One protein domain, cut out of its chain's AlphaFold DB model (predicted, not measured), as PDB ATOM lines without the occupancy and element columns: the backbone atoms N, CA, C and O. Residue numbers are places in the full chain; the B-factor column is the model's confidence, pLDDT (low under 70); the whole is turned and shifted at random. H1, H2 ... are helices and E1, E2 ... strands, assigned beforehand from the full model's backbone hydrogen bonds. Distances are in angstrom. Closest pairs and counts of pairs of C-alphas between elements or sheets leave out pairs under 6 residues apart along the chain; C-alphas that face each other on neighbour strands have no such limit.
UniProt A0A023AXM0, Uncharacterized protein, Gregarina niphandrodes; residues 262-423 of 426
ATOM      1  N   TRP A 262      29.720  13.821 -28.071       94.06
ATOM      2  CA  TRP A 262      29.156  14.616 -27.003       94.06
ATOM      3  C   TRP A 262      28.971  13.789 -25.740       94.06
ATOM      4  O   TRP A 262      29.309  14.248 -24.656       94.06
ATOM      5  N   GLN A 263      28.525  12.533 -25.826       93.94
ATOM      6  CA  GLN A 263      28.404  11.680 -24.638       93.94
ATOM      7  C   GLN A 263      29.760  11.442 -23.944       93.94
ATOM      8  O   GLN A 263      29.850  11.529 -22.711       93.94
ATOM      9  N   LYS A 264      30.815  11.156 -24.717       93.94
ATOM     10  CA  LYS A 264      32.188  10.999 -24.208       93.94
ATOM     11  C   LYS A 264      32.709  12.314 -23.638       93.94
ATOM     12  O   LYS A 264      33.227  12.327 -22.517       93.94
ATOM     13  N   GLU A 265      32.487  13.417 -24.346       95.12
ATOM     14  CA  GLU A 265      32.858  14.748 -23.879       95.12
ATOM     15  C   GLU A 265      32.143  15.096 -22.570       95.12
ATOM     16  O   GLU A 265      32.784  15.535 -21.623       95.12
ATOM     17  N   MET A 266      30.846  14.815 -22.439       95.12
ATOM     18  CA  MET A 266      30.073  15.038 -21.214       95.12
ATOM     19  C   MET A 266      30.577  14.204 -20.038       95.12
ATOM     20  O   MET A 266      30.572  14.672 -18.893       95.12
ATOM     21  N   CYS A 267      31.063  12.986 -20.293       95.38
ATOM     22  CA  CYS A 267      31.729  12.188 -19.270       95.38
ATOM     23  C   CYS A 267      33.008  12.871 -18.760       95.38
ATOM     24  O   CYS A 267      33.188  12.968 -17.541       95.38
ATOM     25  N   ALA A 268      33.854  13.378 -19.663       94.31
ATOM     26  CA  ALA A 268      35.084  14.095 -19.321       94.31
ATOM     27  C   ALA A 268      34.792  15.449 -18.647       94.31
ATOM     28  O   ALA A 268      35.318  15.755 -17.572       94.31
ATOM     29  N   MET A 269      33.870  16.219 -19.223       96.25
ATOM     30  CA  MET A 269      33.350  17.482 -18.714       96.25
ATOM     31  C   MET A 269      32.877  17.333 -17.271       96.25
ATOM     32  O   MET A 269      33.299  18.089 -16.403       96.25
ATOM     33  N   ARG A 270      32.075  16.305 -16.971       97.38
ATOM     34  CA  ARG A 270      31.602  16.026 -15.611       97.38
ATOM     35  C   ARG A 270      32.750  15.869 -14.615       97.38
ATOM     36  O   ARG A 270      32.628  16.344 -13.489       97.38
ATOM     37  N   VAL A 271      33.848  15.207 -14.982       96.50
ATOM     38  CA  VAL A 271      35.023  15.083 -14.100       96.50
ATOM     39  C   VAL A 271      35.649  16.458 -13.851       96.50
ATOM     40  O   VAL A 271      35.897  16.809 -12.695       96.50
ATOM     41  N   ARG A 272      35.820  17.264 -14.905       96.31
ATOM     42  CA  ARG A 272      36.381  18.623 -14.817       96.31
ATOM     43  C   ARG A 272      35.501  19.568 -13.989       96.31
ATOM     44  O   ARG A 272      36.017  20.249 -13.110       96.31
ATOM     45  N   VAL A 273      34.179  19.542 -14.170       97.44
ATOM     46  CA  VAL A 273      33.227  20.355 -13.386       97.44
ATOM     47  C   VAL A 273      33.223  19.953 -11.909       97.44
ATOM     48  O   VAL A 273      33.168  20.815 -11.038       97.44
ATOM     49  N   LYS A 274      33.347  18.659 -11.584       97.88
ATOM     50  CA  LYS A 274      33.486  18.210 -10.185       97.88
ATOM     51  C   LYS A 274      34.778  18.702  -9.540       97.88
ATOM     52  O   LYS A 274      34.762  19.098  -8.375       97.88
ATOM     53  N   ALA A 275      35.892  18.638 -10.269       95.12
ATOM     54  CA  ALA A 275      37.169  19.162  -9.796       95.12
ATOM     55  C   ALA A 275      37.078  20.675  -9.553       95.12
ATOM     56  O   ALA A 275      37.521  21.169  -8.519       95.12
ATOM     57  N   GLU A 276      36.406  21.383 -10.454       97.00
ATOM     58  CA  GLU A 276      36.175  22.815 -10.349       97.00
ATOM     59  C   GLU A 276      35.263  23.188  -9.174       97.00
ATOM     60  O   GLU A 276      35.571  24.116  -8.430       97.00
ATOM     61  N   ALA A 277      34.196  22.421  -8.933       97.44
ATOM     62  CA  ALA A 277      33.334  22.603  -7.769       97.44
ATOM     63  C   ALA A 277      34.136  22.512  -6.459       97.44
ATOM     64  O   ALA A 277      34.036  23.391  -5.603       97.44
ATOM     65  N   ARG A 278      35.011  21.499  -6.341       97.69
ATOM     66  CA  ARG A 278      35.926  21.347  -5.194       97.69
ATOM     67  C   ARG A 278      36.873  22.537  -5.070       97.69
ATOM     68  O   ARG A 278      37.015  23.079  -3.979       97.69
ATOM     69  N   ARG A 279      37.482  22.967  -6.180       94.75
ATOM     70  CA  ARG A 279      38.413  24.107  -6.225       94.75
ATOM     71  C   ARG A 279      37.753  25.412  -5.778       94.75
ATOM     72  O   ARG A 279      38.374  26.203  -5.079       94.75
ATOM     73  N   GLN A 280      36.501  25.636  -6.172       95.88
ATOM     74  CA  GLN A 280      35.735  26.835  -5.830       95.88
ATOM     75  C   GLN A 280      35.064  26.776  -4.446       95.88
ATOM     76  O   GLN A 280      34.470  27.777  -4.031       95.88
ATOM     77  N   GLY A 281      35.113  25.627  -3.760       96.69
ATOM     78  CA  GLY A 281      34.412  25.403  -2.493       96.69
ATOM     79  C   GLY A 281      32.886  25.397  -2.636       96.69
ATOM     80  O   GLY A 281      32.185  25.874  -1.746       96.69
ATOM     81  N   VAL A 282      32.363  24.907  -3.763       96.50
ATOM     82  CA  VAL A 282      30.923  24.859  -4.073       96.50
ATOM     83  C   VAL A 282      30.457  23.432  -4.355       96.50
ATOM     84  O   VAL A 282      31.254  22.507  -4.505       96.50
ATOM     85  N   GLN A 283      29.142  23.249  -4.434       95.75
ATOM     86  CA  GLN A 283      28.535  21.981  -4.831       95.75
ATOM     87  C   GLN A 283      28.299  21.955  -6.347       95.75
ATOM     88  O   GLN A 283      28.280  22.993  -7.010       95.75
ATOM     89  N   TRP A 284      28.062  20.770  -6.893       96.06
ATOM     90  CA  TRP A 284      27.562  20.574  -8.253       96.06
ATOM     91  C   TRP A 284      26.315  19.690  -8.190       96.06
ATOM     92  O   TRP A 284      26.163  18.889  -7.264       96.06
ATOM     93  N   SER A 285      25.428  19.801  -9.172       95.25
ATOM     94  CA  SER A 285      24.257  18.930  -9.277       95.25
ATOM     95  C   SER A 285      24.021  18.479 -10.712       95.25
ATOM     96  O   SER A 285      24.647  18.973 -11.652       95.25
ATOM     97  N   ARG A 286      23.101  17.520 -10.877       94.75
ATOM     98  CA  ARG A 286      22.528  17.228 -12.193       94.75
ATOM     99  C   ARG A 286      21.823  18.479 -12.709       94.75
ATOM    100  O   ARG A 286      21.236  19.216 -11.916       94.75
ATOM    101  N   TYR A 287      21.937  18.697 -14.009       94.12
ATOM    102  CA  TYR A 287      21.362  19.826 -14.719       94.12
ATOM    103  C   TYR A 287      20.402  19.288 -15.791       94.12
ATOM    104  O   TYR A 287      20.774  18.321 -16.466       94.12
ATOM    105  N   PRO A 288      19.169  19.814 -15.914       93.81
ATOM    106  CA  PRO A 288      18.173  19.256 -16.826       93.81
ATOM    107  C   PRO A 288      18.634  19.312 -18.284       93.81
ATOM    108  O   PRO A 288      19.080  20.357 -18.746       93.81
ATOM    109  N   TRP A 289      18.473  18.212 -19.026       93.44
ATOM    110  CA  TRP A 289      18.816  18.155 -20.455       93.44
ATOM    111  C   TRP A 289      18.150  19.254 -21.295       93.44
ATOM    112  O   TRP A 289      18.866  19.905 -22.041       93.44
ATOM    113  N   PRO A 290      16.852  19.585 -21.143       92.38
ATOM    114  CA  PRO A 290      16.253  20.690 -21.909       92.38
ATOM    115  C   PRO A 290      16.883  22.069 -21.634       92.38
ATOM    116  O   PRO A 290      16.578  23.045 -22.306       92.38
ATOM    117  N   SER A 291      17.746  22.162 -20.621       94.75
ATOM    118  CA  SER A 291      18.484  23.363 -20.243       94.75
ATOM    119  C   SER A 291      19.963  23.295 -20.618       94.75
ATOM    120  O   SER A 291      20.700  24.213 -20.282       94.75
ATOM    121  N   THR A 292      20.429  22.229 -21.278       96.06
ATOM    122  CA  THR A 292      21.827  22.110 -21.715       96.06
ATOM    123  C   THR A 292      22.071  22.720 -23.090       96.06
ATOM    124  O   THR A 292      23.174  23.182 -23.361       96.06
ATOM    125  N   TRP A 293      21.057  22.697 -23.956       95.50
ATOM    126  CA  TRP A 293      21.136  23.150 -25.340       95.50
ATOM    127  C   TRP A 293      19.730  23.378 -25.907       95.50
ATOM    128  O   TRP A 293      18.824  22.598 -25.604       95.50
ATOM    129  N   LYS A 294      19.551  24.430 -26.714       89.62
ATOM    130  CA  LYS A 294      18.285  24.784 -27.373       89.62
ATOM    131  C   LYS A 294      18.507  24.884 -28.887       89.62
ATOM    132  O   LYS A 294      18.799  25.974 -29.371       89.62
ATOM    133  N   PRO A 295      18.403  23.775 -29.631       81.56
ATOM    134  CA  PRO A 295      18.527  23.824 -31.082       81.56
ATOM    135  C   PRO A 295      17.346  24.595 -31.680       81.56
ATOM    136  O   PRO A 295      16.203  24.428 -31.256       81.56
ATOM    137  N   GLU A 296      17.626  25.430 -32.678       77.38
ATOM    138  CA  GLU A 296      16.632  26.327 -33.280       77.38
ATOM    139  C   GLU A 296      15.507  25.589 -34.026       77.38
ATOM    140  O   GLU A 296      14.381  26.062 -34.054       77.38
ATOM    141  N   GLN A 297      15.788  24.407 -34.585       68.50
ATOM    142  CA  GLN A 297      14.872  23.677 -35.476       68.50
ATOM    143  C   GLN A 297      14.046  22.577 -34.790       68.50
ATOM    144  O   GLN A 297      13.506  21.695 -35.460       68.50
ATOM    145  N   LEU A 298      13.933  22.578 -33.457       68.88
ATOM    146  CA  LEU A 298      13.145  21.564 -32.742       68.88
ATOM    147  C   LEU A 298      11.636  21.893 -32.752       68.88
ATOM    148  O   LEU A 298      10.978  21.886 -31.718       68.88
ATOM    149  N   ASP A 299      11.083  22.169 -33.935       58.75
ATOM    150  CA  ASP A 299       9.679  22.566 -34.128       58.75
ATOM    151  C   ASP A 299       8.702  21.381 -34.186       58.75
ATOM    152  O   ASP A 299       7.484  21.566 -34.234       58.75
ATOM    153  N   SER A 300       9.196  20.139 -34.169       54.59
ATOM    154  CA  SER A 300       8.338  18.954 -34.245       54.59
ATOM    155  C   SER A 300       8.193  18.269 -32.884       54.59
ATOM    156  O   SER A 300       9.198  18.098 -32.184       54.59
ATOM    157  N   PRO A 301       6.980  17.819 -32.494       52.81
ATOM    158  CA  PRO A 301       6.804  17.000 -31.305       52.81
ATOM    159  C   PRO A 301       7.682  15.760 -31.456       52.81
ATOM    160  O   PRO A 301       7.474  14.940 -32.353       52.81
ATOM    161  N   VAL A 302       8.703  15.678 -30.601       56.56
ATOM    162  CA  VAL A 302       9.696  14.606 -30.557       56.56
ATOM    163  C   VAL A 302       8.959  13.273 -30.478       56.56
ATOM    164  O   VAL A 302       8.484  12.878 -29.418       56.56
ATOM    165  N   THR A 303       8.782  12.606 -31.616       53.97
ATOM    166  CA  THR A 303       7.767  11.548 -31.708       53.97
ATOM    167  C   THR A 303       8.303  10.161 -31.375       53.97
ATOM    168  O   THR A 303       7.497   9.256 -31.217       53.97
ATOM    169  N   LEU A 304       9.614   9.971 -31.168       56.28
ATOM    170  CA  LEU A 304      10.175   8.667 -30.757       56.28
ATOM    171  C   LEU A 304      11.458   8.717 -29.898       56.28
ATOM    172  O   LEU A 304      11.809   7.699 -29.307       56.28
ATOM    173  N   ARG A 305      12.169   9.851 -29.805       66.44
ATOM    174  CA  ARG A 305      13.445   9.968 -29.066       66.44
ATOM    175  C   ARG A 305      13.276  10.656 -27.717       66.44
ATOM    176  O   ARG A 305      12.391  11.487 -27.539       66.44
ATOM    177  N   THR A 306      14.137  10.350 -26.750       84.19
ATOM    178  CA  THR A 306      14.187  11.162 -25.523       84.19
ATOM    179  C   THR A 306      14.780  12.545 -25.833       84.19
ATOM    180  O   THR A 306      15.627  12.677 -26.713       84.19
ATOM    181  N   PHE A 307      14.391  13.599 -25.098       85.19
ATOM    182  CA  PHE A 307      14.998  14.940 -25.244       85.19
ATOM    183  C   PHE A 307      16.534  14.903 -25.182       85.19
ATOM    184  O   PHE A 307      17.213  15.631 -25.903       85.19
ATOM    185  N   GLN A 308      17.075  14.027 -24.330       90.81
ATOM    186  CA  GLN A 308      18.506  13.777 -24.225       90.81
ATOM    187  C   GLN A 308      19.096  13.285 -25.555       90.81
ATOM    188  O   GLN A 308      20.104  13.826 -25.993       90.81
ATOM    189  N   GLU A 309      18.491  12.277 -26.184       90.06
ATOM    190  CA  GLU A 309      18.969  11.718 -27.455       90.06
ATOM    191  C   GLU A 309      18.935  12.754 -28.579       90.06
ATOM    192  O   GLU A 309      19.852  12.788 -29.393       90.06
ATOM    193  N   CYS A 310      17.918  13.621 -28.612       89.31
ATOM    194  CA  CYS A 310      17.842  14.712 -29.585       89.31
ATOM    195  C   CYS A 310      18.993  15.709 -29.416       89.31
ATOM    196  O   CYS A 310      19.668  16.028 -30.389       89.31
ATOM    197  N   ILE A 311      19.248  16.162 -28.185       91.88
ATOM    198  CA  ILE A 311      20.343  17.098 -27.896       91.88
ATOM    199  C   ILE A 311      21.706  16.463 -28.178       91.88
ATOM    200  O   ILE A 311      22.580  17.115 -28.739       91.88
ATOM    201  N   GLN A 312      21.898  15.205 -27.771       92.81
ATOM    202  CA  GLN A 312      23.146  14.483 -28.011       92.81
ATOM    203  C   GLN A 312      23.416  14.351 -29.505       92.81
ATOM    204  O   GLN A 312      24.501  14.713 -29.942       92.81
ATOM    205  N   TRP A 313      22.417  13.913 -30.267       90.81
ATOM    206  CA  TRP A 313      22.535  13.745 -31.708       90.81
ATOM    207  C   TRP A 313      22.811  15.069 -32.438       90.81
ATOM    208  O   TRP A 313      23.704  15.111 -33.278       90.81
ATOM    209  N   ASP A 314      22.120  16.161 -32.091       91.88
ATOM    210  CA  ASP A 314      22.343  17.474 -32.723       91.88
ATOM    211  C   ASP A 314      23.752  18.025 -32.428       91.88
ATOM    212  O   ASP A 314      24.448  18.503 -33.325       91.88
ATOM    213  N   LEU A 315      24.231  17.908 -31.184       94.12
ATOM    214  CA  LEU A 315      25.582  18.354 -30.829       94.12
ATOM    215  C   LEU A 315      26.671  17.447 -31.409       94.12
ATOM    216  O   LEU A 315      27.728  17.953 -31.784       94.12
ATOM    217  N   ASP A 316      26.421  16.142 -31.517       91.62
ATOM    218  CA  ASP A 316      27.288  15.197 -32.223       91.62
ATOM    219  C   ASP A 316      27.419  15.571 -33.706       91.62
ATOM    220  O   ASP A 316      28.535  15.668 -34.228       91.62
ATOM    221  N   GLU A 317      26.297  15.861 -34.372       88.06
ATOM    222  CA  GLU A 317      26.276  16.299 -35.768       88.06
ATOM    223  C   GLU A 317      27.093  17.581 -35.957       88.06
ATOM    224  O   GLU A 317      27.953  17.654 -36.832       88.06
ATOM    225  N   ARG A 318      26.908  18.579 -35.090       90.62
ATOM    226  CA  ARG A 318      27.654  19.844 -35.160       90.62
ATOM    227  C   ARG A 318      29.135  19.675 -34.824       90.62
ATOM    228  O   ARG A 318      29.983  20.311 -35.454       90.62
ATOM    229  N   ALA A 319      29.469  18.826 -33.853       89.94
ATOM    230  CA  ALA A 319      30.851  18.531 -33.483       89.94
ATOM    231  C   ALA A 319      31.614  17.853 -34.631       89.94
ATOM    232  O   ALA A 319      32.791  18.158 -34.839       89.94
ATOM    233  N   ALA A 320      30.941  17.004 -35.416       83.31
ATOM    234  CA  ALA A 320      31.519  16.372 -36.603       83.31
ATOM    235  C   ALA A 320      31.957  17.385 -37.680       83.31
ATOM    236  O   ALA A 320      32.844  17.087 -38.474       83.31
ATOM    237  N   PHE A 321      31.382  18.590 -37.671       82.62
ATOM    238  CA  PHE A 321      31.743  19.701 -38.558       82.62
ATOM    239  C   PHE A 321      32.553  20.802 -37.857       82.62
ATOM    240  O   PHE A 321      32.617  21.935 -38.335       82.62
ATOM    241  N   TRP A 322      33.135  20.498 -36.691       87.50
ATOM    242  CA  TRP A 322      33.890  21.445 -35.860       87.50
ATOM    243  C   TRP A 322      33.116  22.727 -35.548       87.50
ATOM    244  O   TRP A 322      33.683  23.810 -35.462       87.50
ATOM    245  N   ARG A 323      31.798  22.620 -35.374       92.25
ATOM    246  CA  ARG A 323      30.941  23.741 -34.966       92.25
ATOM    247  C   ARG A 323      30.705  23.788 -33.467       92.25
ATOM    248  O   ARG A 323      30.005  24.676 -33.010       92.25
ATOM    249  N   VAL A 324      31.283  22.863 -32.705       94.94
ATOM    250  CA  VAL A 324      31.208  22.832 -31.242       94.94
ATOM    251  C   VAL A 324      32.619  22.937 -30.685       94.94
ATOM    252  O   VAL A 324      33.467  22.097 -30.978       94.94
ATOM    253  N   ALA A 325      32.867  23.949 -29.858       94.44
ATOM    254  CA  ALA A 325      34.148  24.145 -29.187       94.44
ATOM    255  C   ALA A 325      33.933  24.445 -27.702       94.44
ATOM    256  O   ALA A 325      32.981  25.127 -27.329       94.44
ATOM    257  N   ASN A 326      34.829  23.984 -26.827       96.12
ATOM    258  CA  ASN A 326      34.847  24.497 -25.459       96.12
ATOM    259  C   ASN A 326      35.184  25.997 -25.491       96.12
ATOM    260  O   ASN A 326      36.120  26.395 -26.178       96.12
ATOM    261  N   LEU A 327      34.469  26.831 -24.731       96.31
ATOM    262  CA  LEU A 327      34.688  28.281 -24.725       96.31
ATOM    263  C   LEU A 327      36.130  28.637 -24.336       96.31
ATOM    264  O   LEU A 327      36.732  29.514 -24.944       96.31
ATOM    265  N   GLY A 328      36.716  27.941 -23.359       90.31
ATOM    266  CA  GLY A 328      38.101  28.179 -22.954       90.31
ATOM    267  C   GLY A 328      39.099  27.877 -24.073       90.31
ATOM    268  O   GLY A 328      40.059  28.623 -24.250       90.31
ATOM    269  N   ASP A 329      38.860  26.824 -24.856       86.94
ATOM    270  CA  ASP A 329      39.684  26.481 -26.021       86.94
ATOM    271  C   ASP A 329      39.412  27.423 -27.207       86.94
ATOM    272  O   ASP A 329      40.330  27.800 -27.938       86.94
ATOM    273  N   LEU A 330      38.175  27.896 -27.376       89.88
ATOM    274  CA  LEU A 330      37.837  28.892 -28.392       89.88
ATOM    275  C   LEU A 330      38.608  30.191 -28.143       89.88
ATOM    276  O   LEU A 330      39.273  30.693 -29.045       89.88
ATOM    277  N   LEU A 331      38.604  30.692 -26.906       86.12
ATOM    278  CA  LEU A 331      39.324  31.910 -26.514       86.12
ATOM    279  C   LEU A 331      40.845  31.781 -26.643       86.12
ATOM    280  O   LEU A 331      41.555  32.779 -26.746       86.12
ATOM    281  N   LYS A 332      41.375  30.560 -26.667       74.81
ATOM    282  CA  LYS A 332      42.785  30.300 -26.966       74.81
ATOM    283  C   LYS A 332      43.121  30.543 -28.445       74.81
ATOM    284  O   LYS A 332      44.242  30.943 -28.750       74.81
ATOM    285  N   SER A 333      42.151  30.363 -29.343       76.06
ATOM    286  CA  SER A 333      42.316  30.470 -30.801       76.06
ATOM    287  C   SER A 333      41.714  31.740 -31.417       76.06
ATOM    288  O   SER A 333      42.147  32.160 -32.487       76.06
ATOM    289  N   TYR A 334      40.758  32.370 -30.734       83.75
ATOM    290  CA  TYR A 334      39.983  33.513 -31.215       83.75
ATOM    291  C   TYR A 334      39.910  34.626 -30.168       83.75
ATOM    292  O   TYR A 334      40.063  34.402 -28.964       83.75
ATOM    293  N   ARG A 335      39.674  35.847 -30.642       86.25
ATOM    294  CA  ARG A 335      39.093  36.935 -29.849       86.25
ATOM    295  C   ARG A 335      37.592  36.934 -30.103       86.25
ATOM    296  O   ARG A 335      37.160  36.491 -31.159       86.25
ATOM    297  N   LEU A 336      36.809  37.445 -29.166       89.69
ATOM    298  CA  LEU A 336      35.372  37.639 -29.370       89.69
ATOM    299  C   LEU A 336      35.072  39.133 -29.256       89.69
ATOM    300  O   LEU A 336      35.718  39.831 -28.469       89.69
ATOM    301  N   SER A 337      34.119  39.638 -30.032       90.75
ATOM    302  CA  SER A 337      33.591  40.985 -29.831       90.75
ATOM    303  C   SER A 337      32.828  41.062 -28.503       90.75
ATOM    304  O   SER A 337      32.380  40.050 -27.951       90.75
ATOM    305  N   SER A 338      32.674  42.272 -27.961       90.75
ATOM    306  CA  SER A 338      31.866  42.495 -26.753       90.75
ATOM    307  C   SER A 338      30.414  42.052 -26.943       90.75
ATOM    308  O   SER A 338      29.803  41.528 -26.010       90.75
ATOM    309  N   GLU A 339      29.885  42.224 -28.152       93.44
ATOM    310  CA  GLU A 339      28.549  41.794 -28.546       93.44
ATOM    311  C   GLU A 339      28.411  40.269 -28.493       93.44
ATOM    312  O   GLU A 339      27.521  39.771 -27.806       93.44
ATOM    313  N   VAL A 340      29.350  39.526 -29.093       94.88
ATOM    314  CA  VAL A 340      29.366  38.056 -29.037       94.88
ATOM    315  C   VAL A 340      29.427  37.566 -27.590       94.88
ATOM    316  O   VAL A 340      28.662  36.684 -27.207       94.88
ATOM    317  N   VAL A 341      30.295  38.142 -26.749       96.12
ATOM    318  CA  VAL A 341      30.380  37.735 -25.333       96.12
ATOM    319  C   VAL A 341      29.084  38.032 -24.579       96.12
ATOM    320  O   VAL A 341      28.661  37.224 -23.755       96.12
ATOM    321  N   THR A 342      28.440  39.165 -24.861       96.12
ATOM    322  CA  THR A 342      27.163  39.539 -24.237       96.12
ATOM    323  C   THR A 342      26.039  38.594 -24.659       96.12
ATOM    324  O   THR A 342      25.248  38.181 -23.813       96.12
ATOM    325  N   GLN A 343      25.998  38.199 -25.935       96.31
ATOM    326  CA  GLN A 343      25.043  37.211 -26.431       96.31
ATOM    327  C   GLN A 343      25.256  35.847 -25.762       96.31
ATOM    328  O   GLN A 343      24.306  35.267 -25.246       96.31
ATOM    329  N   LEU A 344      26.501  35.369 -25.671       97.62
ATOM    330  CA  LEU A 344      26.806  34.100 -25.003       97.62
ATOM    331  C   LEU A 344      26.458  34.121 -23.502       97.62
ATOM    332  O   LEU A 344      26.004  33.109 -22.967       97.62
ATOM    333  N   GLU A 345      26.645  35.251 -22.810       98.19
ATOM    334  CA  GLU A 345      26.201  35.403 -21.416       98.19
ATOM    335  C   GLU A 345      24.673  35.378 -21.304       98.19
ATOM    336  O   GLU A 345      24.132  34.745 -20.395       98.19
ATOM    337  N   LYS A 346      23.965  36.017 -22.239       97.62
ATOM    338  CA  LYS A 346      22.502  35.980 -22.293       97.62
ATOM    339  C   LYS A 346      21.993  34.549 -22.480       97.62
ATOM    340  O   LYS A 346      21.155  34.115 -21.690       97.62
ATOM    341  N   ASP A 347      22.556  33.796 -23.423       97.50
ATOM    342  CA  ASP A 347      22.228  32.378 -23.621       97.50
ATOM    343  C   ASP A 347      22.447  31.579 -22.326       97.50
ATOM    344  O   ASP A 347      21.610  30.774 -21.920       97.50
ATOM    345  N   ALA A 348      23.547  31.845 -21.614       97.88
ATOM    346  CA  ALA A 348      23.846  31.227 -20.323       97.88
ATOM    347  C   ALA A 348      22.732  31.447 -19.292       97.88
ATOM    348  O   ALA A 348      22.328  30.509 -18.597       97.88
ATOM    349  N   LEU A 349      22.254  32.687 -19.180       97.44
ATOM    350  CA  LEU A 349      21.178  33.067 -18.270       97.44
ATOM    351  C   LEU A 349      19.854  32.412 -18.670       97.44
ATOM    352  O   LEU A 349      19.143  31.919 -17.798       97.44
ATOM    353  N   GLU A 350      19.553  32.332 -19.966       96.75
ATOM    354  CA  GLU A 350      18.351  31.663 -20.470       96.75
ATOM    355  C   GLU A 350      18.359  30.156 -20.194       96.75
ATOM    356  O   GLU A 350      17.329  29.585 -19.819       96.75
ATOM    357  N   LEU A 351      19.511  29.493 -20.343       96.44
ATOM    358  CA  LEU A 351      19.672  28.089 -19.963       96.44
ATOM    359  C   LEU A 351      19.429  27.912 -18.457       96.44
ATOM    360  O   LEU A 351      18.694  27.006 -18.062       96.44
ATOM    361  N   ILE A 352      20.000  28.788 -17.619       96.19
ATOM    362  CA  ILE A 352      19.829  28.760 -16.154       96.19
ATOM    363  C   ILE A 352      18.367  28.976 -15.752       96.19
ATOM    364  O   ILE A 352      17.869  28.257 -14.885       96.19
ATOM    365  N   ASP A 353      17.678  29.939 -16.363       94.56
ATOM    366  CA  ASP A 353      16.264  30.216 -16.091       94.56
ATOM    367  C   ASP A 353      15.379  29.024 -16.476       94.56
ATOM    368  O   ASP A 353      14.584  28.536 -15.672       94.56
ATOM    369  N   THR A 354      15.620  28.452 -17.661       93.00
ATOM    370  CA  THR A 354      14.925  27.243 -18.128       93.00
ATOM    371  C   THR A 354      15.097  26.092 -17.137       93.00
ATOM    372  O   THR A 354      14.124  25.415 -16.802       93.00
ATOM    373  N   ALA A 355      16.311  25.891 -16.617       92.69
ATOM    374  CA  ALA A 355      16.565  24.856 -15.622       92.69
ATOM    375  C   ALA A 355      15.763  25.102 -14.343       92.69
ATOM    376  O   ALA A 355      15.134  24.175 -13.832       92.69
ATOM    377  N   GLN A 356      15.759  26.344 -13.844       90.75
ATOM    378  CA  GLN A 356      15.028  26.733 -12.634       90.75
ATOM    379  C   GLN A 356      13.516  26.537 -12.769       90.75
ATOM    380  O   GLN A 356      12.868  26.216 -11.775       90.75
ATOM    381  N   ASN A 357      12.970  26.694 -13.974       90.62
ATOM    382  CA  ASN A 357      11.554  26.460 -14.248       90.62
ATOM    383  C   ASN A 357      11.202  24.962 -14.289       90.62
ATOM    384  O   ASN A 357      10.107  24.583 -13.880       90.62
ATOM    385  N   ILE A 358      12.120  24.101 -14.748       89.00
ATOM    386  CA  ILE A 358      11.907  22.643 -14.835       89.00
ATOM    387  C   ILE A 358      12.067  21.960 -13.474       89.00
ATOM    388  O   ILE A 358      11.248  21.130 -13.084       89.00
ATOM    389  N   ASP A 359      13.142  22.283 -12.762       86.00
ATOM    390  CA  ASP A 359      13.432  21.754 -11.433       86.00
ATOM    391  C   ASP A 359      13.786  22.940 -10.531       86.00
ATOM    392  O   ASP A 359      14.961  23.309 -10.419       86.00
ATOM    393  N   PRO A 360      12.775  23.596  -9.920       77.50
ATOM    394  CA  PRO A 360      13.010  24.674  -8.974       77.50
ATOM    395  C   PRO A 360      13.784  24.092  -7.797       77.50
ATOM    396  O   PRO A 360      13.211  23.461  -6.909       77.50
ATOM    397  N   CYS A 361      15.108  24.271  -7.846       64.38
ATOM    398  CA  CYS A 361      16.091  23.675  -6.954       64.38
ATOM    399  C   CYS A 361      15.534  23.505  -5.541       64.38
ATOM    400  O   CYS A 361      15.390  24.480  -4.792       64.38
ATOM    401  N   LYS A 362      15.271  22.252  -5.149       61.12
ATOM    402  CA  LYS A 362      14.952  21.933  -3.756       61.12
ATOM    403  C   LYS A 362      16.051  22.560  -2.888       61.12
ATOM    404  O   LYS A 362      17.244  22.333  -3.135       61.12
ATOM    405  N   HIS A 363      15.639  23.371  -1.910       61.19
ATOM    406  CA  HIS A 363      16.485  24.086  -0.939       61.19
ATOM    407  C   HIS A 363      17.064  25.455  -1.351       61.19
ATOM    408  O   HIS A 363      18.039  25.891  -0.746       61.19
ATOM    409  N   GLY A 364      16.500  26.158  -2.342       72.69
ATOM    410  CA  GLY A 364      16.853  27.569  -2.600       72.69
ATOM    411  C   GLY A 364      18.257  27.801  -3.178       72.69
ATOM    412  O   GLY A 364      18.724  28.939  -3.239       72.69
ATOM    413  N   ARG A 365      18.924  26.729  -3.623       84.88
ATOM    414  CA  ARG A 365      20.221  26.782  -4.309       84.88
ATOM    415  C   ARG A 365      20.080  27.434  -5.685       84.88
ATOM    416  O   ARG A 365      19.046  27.303  -6.333       84.88
ATOM    417  N   GLY A 366      21.131  28.122  -6.125       93.38
ATOM    418  CA  GLY A 366      21.192  28.731  -7.455       93.38
ATOM    419  C   GLY A 366      22.178  27.999  -8.360       93.38
ATOM    420  O   GLY A 366      23.333  27.810  -7.972       93.38
ATOM    421  N   TRP A 367      21.740  27.603  -9.557       96.19
ATOM    422  CA  TRP A 367      22.645  27.168 -10.626       96.19
ATOM    423  C   TRP A 367      23.394  28.346 -11.225       96.19
ATOM    424  O   TRP A 367      22.844  29.440 -11.339       96.19
ATOM    425  N   TYR A 368      24.635  28.103 -11.640       97.75
ATOM    426  CA  TYR A 368      25.385  29.056 -12.445       97.75
ATOM    427  C   TYR A 368      26.407  28.365 -13.351       97.75
ATOM    428  O   TYR A 368      27.054  27.378 -12.987       97.75
ATOM    429  N   ILE A 369      26.597  28.938 -14.535       98.00
ATOM    430  CA  ILE A 369      27.752  28.659 -15.387       98.00
ATOM    431  C   ILE A 369      28.876  29.562 -14.890       98.00
ATOM    432  O   ILE A 369      28.739  30.784 -14.919       98.00
ATOM    433  N   GLY A 370      29.934  28.964 -14.344       97.19
ATOM    434  CA  GLY A 370      30.991  29.705 -13.652       97.19
ATOM    435  C   GLY A 370      32.390  29.169 -13.898       97.19
ATOM    436  O   GLY A 370      33.283  29.391 -13.078       97.19
ATOM    437  N   SER A 371      32.566  28.396 -14.967       97.19
ATOM    438  CA  SER A 371      33.849  27.817 -15.332       97.19
ATOM    439  C   SER A 371      33.881  27.392 -16.798       97.19
ATOM    440  O   SER A 371      32.871  26.956 -17.349       97.19
ATOM    441  N   TYR A 372      35.064  27.461 -17.416       96.94
ATOM    442  CA  TYR A 372      35.265  27.037 -18.805       96.94
ATOM    443  C   TYR A 372      34.858  25.585 -19.082       96.94
ATOM    444  O   TYR A 372      34.233  25.355 -20.114       96.94
ATOM    445  N   PRO A 373      35.093  24.606 -18.183       96.31
ATOM    446  CA  PRO A 373      34.622  23.246 -18.410       96.31
ATOM    447  C   PRO A 373      33.107  23.104 -18.568       96.31
ATOM    448  O   PRO A 373      32.685  22.081 -19.076       96.31
ATOM    449  N   GLN A 374      32.283  24.063 -18.133       97.06
ATOM    450  CA  GLN A 374      30.827  24.013 -18.328       97.06
ATOM    451  C   GLN A 374      30.371  24.647 -19.646       97.06
ATOM    452  O   GLN A 374      29.226  24.439 -20.033       97.06
ATOM    453  N   ALA A 375      31.204  25.467 -20.287       98.00
ATOM    454  CA  ALA A 375      30.787  26.375 -21.347       98.00
ATOM    455  C   ALA A 375      31.307  25.898 -22.705       98.00
ATOM    456  O   ALA A 375      32.518  25.820 -22.919       98.00
ATOM    457  N   TYR A 376      30.389  25.616 -23.621       98.44
ATOM    458  CA  TYR A 376      30.680  25.265 -25.004       98.44
ATOM    459  C   TYR A 376      30.008  26.282 -25.915       98.44
ATOM    460  O   TYR A 376      28.925  26.770 -25.611       98.44
ATOM    461  N   VAL A 377      30.670  26.618 -27.010       97.75
ATOM    462  CA  VAL A 377      30.151  27.507 -28.039       97.75
ATOM    463  C   VAL A 377      29.797  26.663 -29.248       97.75
ATOM    464  O   VAL A 377      30.600  25.837 -29.690       97.75
ATOM    465  N   VAL A 378      28.596  26.885 -29.758       97.00
ATOM    466  CA  VAL A 378      28.052  26.227 -30.934       97.00
ATOM    467  C   VAL A 378      27.877  27.269 -32.030       97.00
ATOM    468  O   VAL A 378      27.166  28.250 -31.840       97.00
ATOM    469  N   LEU A 379      28.524  27.066 -33.173       95.50
ATOM    470  CA  LEU A 379      28.289  27.853 -34.377       95.50
ATOM    471  C   LEU A 379      27.051  27.307 -35.091       95.50
ATOM    472  O   LEU A 379      27.072  26.205 -35.647       95.50
ATOM    473  N   GLU A 380      25.966  28.070 -35.061       92.38
ATOM    474  CA  GLU A 380      24.711  27.714 -35.709       92.38
ATOM    475  C   GLU A 380      24.562  28.466 -37.031       92.38
ATOM    476  O   GLU A 380      24.532  29.696 -37.009       92.38
ATOM    477  N   PRO A 381      24.448  27.775 -38.179       86.38
ATOM    478  CA  PRO A 381      23.873  28.389 -39.363       86.38
ATOM    479  C   PRO A 381      22.360  28.512 -39.174       86.38
ATOM    480  O   PRO A 381      21.693  27.552 -38.787       86.38
ATOM    481  N   THR A 382      21.824  29.674 -39.499       77.00
ATOM    482  CA  THR A 382      20.403  29.999 -39.412       77.00
ATOM    483  C   THR A 382      19.886  30.358 -40.820       77.00
ATOM    484  O   THR A 382      20.669  30.612 -41.743       77.00
ATOM    485  N   ASP A 383      18.575  30.243 -41.055       78.06
ATOM    486  CA  ASP A 383      17.913  30.580 -42.335       78.06
ATOM    487  C   ASP A 383      18.533  29.956 -43.605       78.06
ATOM    488  O   ASP A 383      18.764  30.626 -44.617       78.06
ATOM    489  N   GLY A 384      18.850  28.657 -43.570       73.50
ATOM    490  CA  GLY A 384      19.475  27.972 -44.709       73.50
ATOM    491  C   GLY A 384      20.917  28.421 -44.981       73.50
ATOM    492  O   GLY A 384      21.385  28.322 -46.112       73.50
ATOM    493  N   GLY A 385      21.610  28.925 -43.952       77.50
ATOM    494  CA  GLY A 385      22.997  29.391 -44.021       77.50
ATOM    495  C   GLY A 385      23.153  30.863 -44.402       77.50
ATOM    496  O   GLY A 385      24.275  31.298 -44.645       77.50
ATOM    497  N   ARG A 386      22.052  31.626 -44.474       83.44
ATOM    498  CA  ARG A 386      22.075  33.075 -44.753       83.44
ATOM    499  C   ARG A 386      22.474  33.906 -43.545       83.44
ATOM    500  O   ARG A 386      22.966  35.013 -43.710       83.44
ATOM    501  N   THR A 387      22.230  33.375 -42.359       89.19
ATOM    502  CA  THR A 387      22.566  33.982 -41.079       89.19
ATOM    503  C   THR A 387      23.350  32.954 -40.266       89.19
ATOM    504  O   THR A 387      23.354  31.755 -40.571       89.19
ATOM    505  N   SER A 388      24.102  33.406 -39.272       92.50
ATOM    506  CA  SER A 388      24.762  32.503 -38.338       92.50
ATOM    507  C   SER A 388      24.953  33.175 -36.994       92.50
ATOM    508  O   SER A 388      25.083  34.395 -36.895       92.50
ATOM    509  N   ARG A 389      24.973  32.365 -35.937       94.12
ATOM    510  CA  ARG A 389      25.150  32.836 -34.563       94.12
ATOM    511  C   ARG A 389      26.058  31.910 -33.769       94.12
ATOM    512  O   ARG A 389      26.122  30.708 -34.021       94.12
ATOM    513  N   LEU A 390      26.757  32.481 -32.794       96.12
ATOM    514  CA  LEU A 390      27.432  31.712 -31.755       96.12
ATOM    515  C   LEU A 390      26.474  31.576 -30.577       96.12
ATOM    516  O   LEU A 390      26.114  32.581 -29.970       96.12
ATOM    517  N   CYS A 391      26.103  30.343 -30.256       96.50
ATOM    518  CA  CYS A 391      25.247  30.030 -29.123       96.50
ATOM    519  C   CYS A 391      25.998  29.319 -28.013       96.50
ATOM    520  O   CYS A 391      26.954  28.580 -28.261       96.50
ATOM    521  N   LEU A 392      25.540  29.498 -26.778       97.88
ATOM    522  CA  LEU A 392      26.074  28.743 -25.654       97.88
ATOM    523  C   LEU A 392      25.377  27.382 -25.505       97.88
ATOM    524  O   LEU A 392      24.153  27.283 -25.467       97.88
ATOM    525  N   ALA A 393      26.177  26.338 -25.317       98.00
ATOM    526  CA  ALA A 393      25.761  25.031 -24.833       98.00
ATOM    527  C   ALA A 393      26.482  24.691 -23.519       98.00
ATOM    528  O   ALA A 393      27.569  25.189 -23.207       98.00
ATOM    529  N   THR A 394      25.884  23.801 -22.733       97.75
ATOM    530  CA  THR A 394      26.487  23.234 -21.525       97.75
ATOM    531  C   THR A 394      26.185  21.741 -21.428       97.75
ATOM    532  O   THR A 394      25.571  21.162 -22.319       97.75
ATOM    533  N   GLY A 395      26.637  21.089 -20.362       95.81
ATOM    534  CA  GLY A 395      26.354  19.681 -20.113       95.81
ATOM    535  C   GLY A 395      25.361  19.432 -18.984       95.81
ATOM    536  O   GLY A 395      24.990  20.352 -18.256       95.81
ATOM    537  N   PRO A 396      24.974  18.164 -18.745       95.88
ATOM    538  CA  PRO A 396      23.949  17.788 -17.763       95.88
ATOM    539  C   PRO A 396      24.455  17.848 -16.306       95.88
ATOM    540  O   PRO A 396      23.950  17.157 -15.416       95.88
ATOM    541  N   VAL A 397      25.503  18.637 -16.050       96.44
ATOM    542  CA  VAL A 397      26.116  18.860 -14.742       96.44
ATOM    543  C   VAL A 397      26.499  20.329 -14.618       96.44
ATOM    544  O   VAL A 397      27.260  20.840 -15.434       96.44
ATOM    545  N   CYS A 398      26.020  20.984 -13.563       96.94
ATOM    546  CA  CYS A 398      26.219  22.414 -13.349       96.94
ATOM    547  C   CYS A 398      26.683  22.703 -11.914       96.94
ATOM    548  O   CYS A 398      26.397  21.937 -10.986       96.94
ATOM    549  N   LEU A 399      27.422  23.799 -11.733       97.56
ATOM    550  CA  LEU A 399      27.794  24.310 -10.418       97.56
ATOM    551  C   LEU A 399      26.561  24.882  -9.706       97.56
ATOM    552  O   LEU A 399      25.657  25.443 -10.324       97.56
ATOM    553  N   THR A 400      26.539  24.738  -8.385       96.50
ATOM    554  CA  THR A 400      25.464  25.231  -7.518       96.50
ATOM    555  C   THR A 400      26.040  26.049  -6.374       96.50
ATOM    556  O   THR A 400      26.969  25.609  -5.693       96.50
ATOM    557  N   ALA A 401      25.465  27.221  -6.135       95.69
ATOM    558  CA  ALA A 401      25.760  28.052  -4.979       95.69
ATOM    559  C   ALA A 401      24.725  27.851  -3.861       95.69
ATOM    560  O   ALA A 401      23.656  27.271  -4.073       95.69
ATOM    561  N   GLN A 402      25.036  28.363  -2.666       94.38
ATOM    562  CA  GLN A 402      24.154  28.277  -1.494       94.38
ATOM    563  C   GLN A 402      22.808  28.981  -1.710       94.38
ATOM    564  O   GLN A 402      21.801  28.545  -1.164       94.38
ATOM    565  N   ASN A 403      22.791  30.050  -2.507       93.88
ATOM    566  CA  ASN A 403      21.598  30.821  -2.836       93.88
ATOM    567  C   ASN A 403      21.731  31.461  -4.231       93.88
ATOM    568  O   ASN A 403      22.803  31.420  -4.845       93.88
ATOM    569  N   LYS A 404      20.631  32.036  -4.739       93.69
ATOM    570  CA  LYS A 404      20.578  32.681  -6.063       93.69
ATOM    571  C   LYS A 404      21.528  33.878  -6.194       93.69
ATOM    572  O   LYS A 404      22.115  34.063  -7.255       93.69
ATOM    573  N   GLU A 405      21.716  34.646  -5.124       95.50
ATOM    574  CA  GLU A 405      22.581  35.831  -5.139       95.50
ATOM    575  C   GLU A 405      24.056  35.452  -5.314       95.50
ATOM    576  O   GLU A 405      24.758  35.986  -6.170       95.50
ATOM    577  N   GLU A 406      24.518  34.442  -4.576       96.50
ATOM    578  CA  GLU A 406      25.877  33.928  -4.717       96.50
ATOM    579  C   GLU A 406      26.108  33.291  -6.094       96.50
ATOM    580  O   GLU A 406      27.180  33.458  -6.678       96.50
ATOM    581  N   ALA A 407      25.103  32.593  -6.636       96.50
ATOM    582  CA  ALA A 407      25.157  32.049  -7.991       96.50
ATOM    583  C   ALA A 407      25.348  33.170  -9.025       96.50
ATOM    584  O   ALA A 407      26.258  33.091  -9.851       96.50
ATOM    585  N   ARG A 408      24.559  34.249  -8.922       97.00
ATOM    586  CA  ARG A 408      24.659  35.431  -9.787       97.00
ATOM    587  C   ARG A 408      26.032  36.089  -9.685       97.00
ATOM    588  O   ARG A 408      26.673  36.313 -10.706       97.00
ATOM    589  N   ARG A 409      26.533  36.327  -8.469       98.00
ATOM    590  CA  ARG A 409      27.858  36.930  -8.248       98.00
ATOM    591  C   ARG A 409      28.978  36.119  -8.904       98.00
ATOM    592  O   ARG A 409      29.878  36.685  -9.525       98.00
ATOM    593  N   ARG A 410      28.941  34.789  -8.775       97.69
ATOM    594  CA  ARG A 410      29.941  33.896  -9.385       97.69
ATOM    595  C   ARG A 410      29.814  33.818 -10.901       97.69
ATOM    596  O   ARG A 410      30.842  33.776 -11.571       97.69
ATOM    597  N   HIS A 411      28.588  33.835 -11.416       97.88
ATOM    598  CA  HIS A 411      28.313  33.921 -12.846       97.88
ATOM    599  C   HIS A 411      28.932  35.183 -13.453       97.88
ATOM    600  O   HIS A 411      29.757  35.083 -14.353       97.88
ATOM    601  N   THR A 412      28.631  36.354 -12.882       97.69
ATOM    602  CA  THR A 412      29.195  37.636 -13.326       97.69
ATOM    603  C   THR A 412      30.719  37.619 -13.276       97.69
ATOM    604  O   THR A 412      31.371  37.961 -14.258       97.69
ATOM    605  N   LYS A 413      31.312  37.121 -12.181       96.56
ATOM    606  CA  LYS A 413      32.773  37.003 -12.067       96.56
ATOM    607  C   LYS A 413      33.383  36.131 -13.171       96.56
ATOM    608  O   LYS A 413      34.474  36.434 -13.653       96.56
ATOM    609  N   PHE A 414      32.720  35.039 -13.548       97.12
ATOM    610  CA  PHE A 414      33.168  34.188 -14.647       97.12
ATOM    611  C   PHE A 414      33.086  34.918 -15.990       97.12
ATOM    612  O   PHE A 414      34.071  34.922 -16.721       97.12
ATOM    613  N   TRP A 415      31.984  35.600 -16.294       97.25
ATOM    614  CA  TRP A 415      31.851  36.338 -17.555       97.25
ATOM    615  C   TRP A 415      32.760  37.564 -17.645       97.25
ATOM    616  O   TRP A 415      33.265  37.876 -18.720       97.25
ATOM    617  N   ASP A 416      33.086  38.204 -16.524       91.75
ATOM    618  CA  ASP A 416      34.127  39.232 -16.485       91.75
ATOM    619  C   ASP A 416      35.503  38.671 -16.848       91.75
ATOM    620  O   ASP A 416      36.277  39.333 -17.545       91.75
ATOM    621  N   GLN A 417      35.797  37.443 -16.414       87.88
ATOM    622  CA  GLN A 417      36.995  36.723 -16.834       87.88
ATOM    623  C   GLN A 417      36.933  36.367 -18.328       87.88
ATOM    624  O   GLN A 417      37.912  36.601 -19.032       87.88
ATOM    625  N   VAL A 418      35.787  35.898 -18.836       90.50
ATOM    626  CA  VAL A 418      35.581  35.622 -20.272       90.50
ATOM    627  C   VAL A 418      35.835  36.875 -21.113       90.50
ATOM    628  O   VAL A 418      36.587  36.805 -22.080       90.50
ATOM    629  N   ARG A 419      35.301  38.042 -20.725       89.69
ATOM    630  CA  ARG A 419      35.557  39.329 -21.405       89.69
ATOM    631  C   ARG A 419      37.042  39.690 -21.437       89.69
ATOM    632  O   ARG A 419      37.545  40.145 -22.466       89.69
ATOM    633  N   ASN A 420      37.752  39.485 -20.323       79.31
ATOM    634  CA  ASN A 420      39.204  39.694 -20.256       79.31
ATOM    635  C   ASN A 420      39.957  38.728 -21.186       79.31
ATOM    636  O   ASN A 420      40.963  39.089 -21.795       79.31
ATOM    637  N   ASP A 421      39.503  37.479 -21.276       80.06
ATOM    638  CA  ASP A 421      40.159  36.430 -22.058       80.06
ATOM    639  C   ASP A 421      39.897  36.543 -23.563       80.06
ATOM    640  O   ASP A 421      40.820  36.361 -24.368       80.06
ATOM    641  N   ALA A 422      38.689  36.970 -23.925       83.75
ATOM    642  CA  ALA A 422      38.285  37.346 -25.273       83.75
ATOM    643  C   ALA A 422      38.973  38.617 -25.788       83.75
ATOM    644  O   ALA A 422      39.059  38.817 -27.000       83.75
ATOM    645  N   GLY A 423      39.510  39.451 -24.892       78.50
ATOM    646  CA  GLY A 423      40.111  40.733 -25.253       78.50
ATOM    647  C   GLY A 423      39.068  41.787 -25.631       78.50
ATOM    648  O   GLY A 423      39.331  42.582 -26.534       78.50
TER     649      GLY A 423
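AT A GLANCE: This is residues 262 to 423 of the 426 residues of an uncharacterized protein of Gregarina niphandrodes (UniProt A0A023AXM0). What shape do these atoms make? Two small three-stranded sheets, E1 E6 E3 and E2 E4 E5, stand roughly end to end, and the longest helix, H4, runs past both and meets H5 in a narrow V. H1 and H5 cover one face of the first sheet; the second has H2 over one face, H3 and H4 over the other. What are the parts and the size? The printed part has 162 residues with five named helices and six named strands, in the order H1 E1 H2 E2 H3 H4 E3 E4 E5 E6 H5, of mixed class, and both sheets are antiparallel. It is compact, with a radius of gyration of the C-alphas of 15.3 A and spans of 43 by 41 by 25 A.

IN THESE COORDINATES: Where does the first half run? H1, residues 262 to 280, begins at C-alpha (29.156, 14.616, -27.003) and is 25.3 A long. E1 is 283 to 286, H2 307 to 320 at 20.1 A, E2 324 to 326, H3 327 to 333, and H4 338 to 358 at 30.6 A. What follows? E3 is 366 to 368, E4 376 to 382 at 18.3 A, E5 387 to 393 at 18.8 A, and E6 397 to 401. H5, 404 to 422, is 26.5 A long and ends at C-alpha (38.285, 37.346, -25.273).

HOW THE PARTS SIT: What surrounds E1 E6 E3? N 285 and O 398 are 3.0 A apart, N 368 and O 399 3.1 A, within hydrogen-bond range. H1, over E1 and E6 at a height of 8.7 A, and H5, over E3 at 10.7 A, are on the same face: two layers, helices on one face of a sheet. What surrounds E2 E4 E5? N 325 and O 377 are 3.0 A apart, and in the hairpin E4 and E5 N 378 and O 391 are 2.8 A apart. H2 is on the face opposite to H3 and H4; the closest C-alphas of H4 and E5, Leu 344 and Leu 392, are 5.4 A apart. How do the helices meet? H4 touches H5 with residues 338 to 345 alone, at a shallow tilt of 27 degrees, opposite ways, closest at the C-alphas of Val 341 and Arg 419, 6.7 A. In the five helices every O i to N i+4 pair is within hydrogen-bond range.

THE WHOLE: How far does it reach? The two C-alphas farthest apart, those of His 363 and Arg 386, are 45.1 A apart, and the printed part has no cut. Where is it least sure? The link from E1 to H2 is long, residues 287 to 306, and pLDDT is under 70 at residues 297 to 305 and 361 to 363.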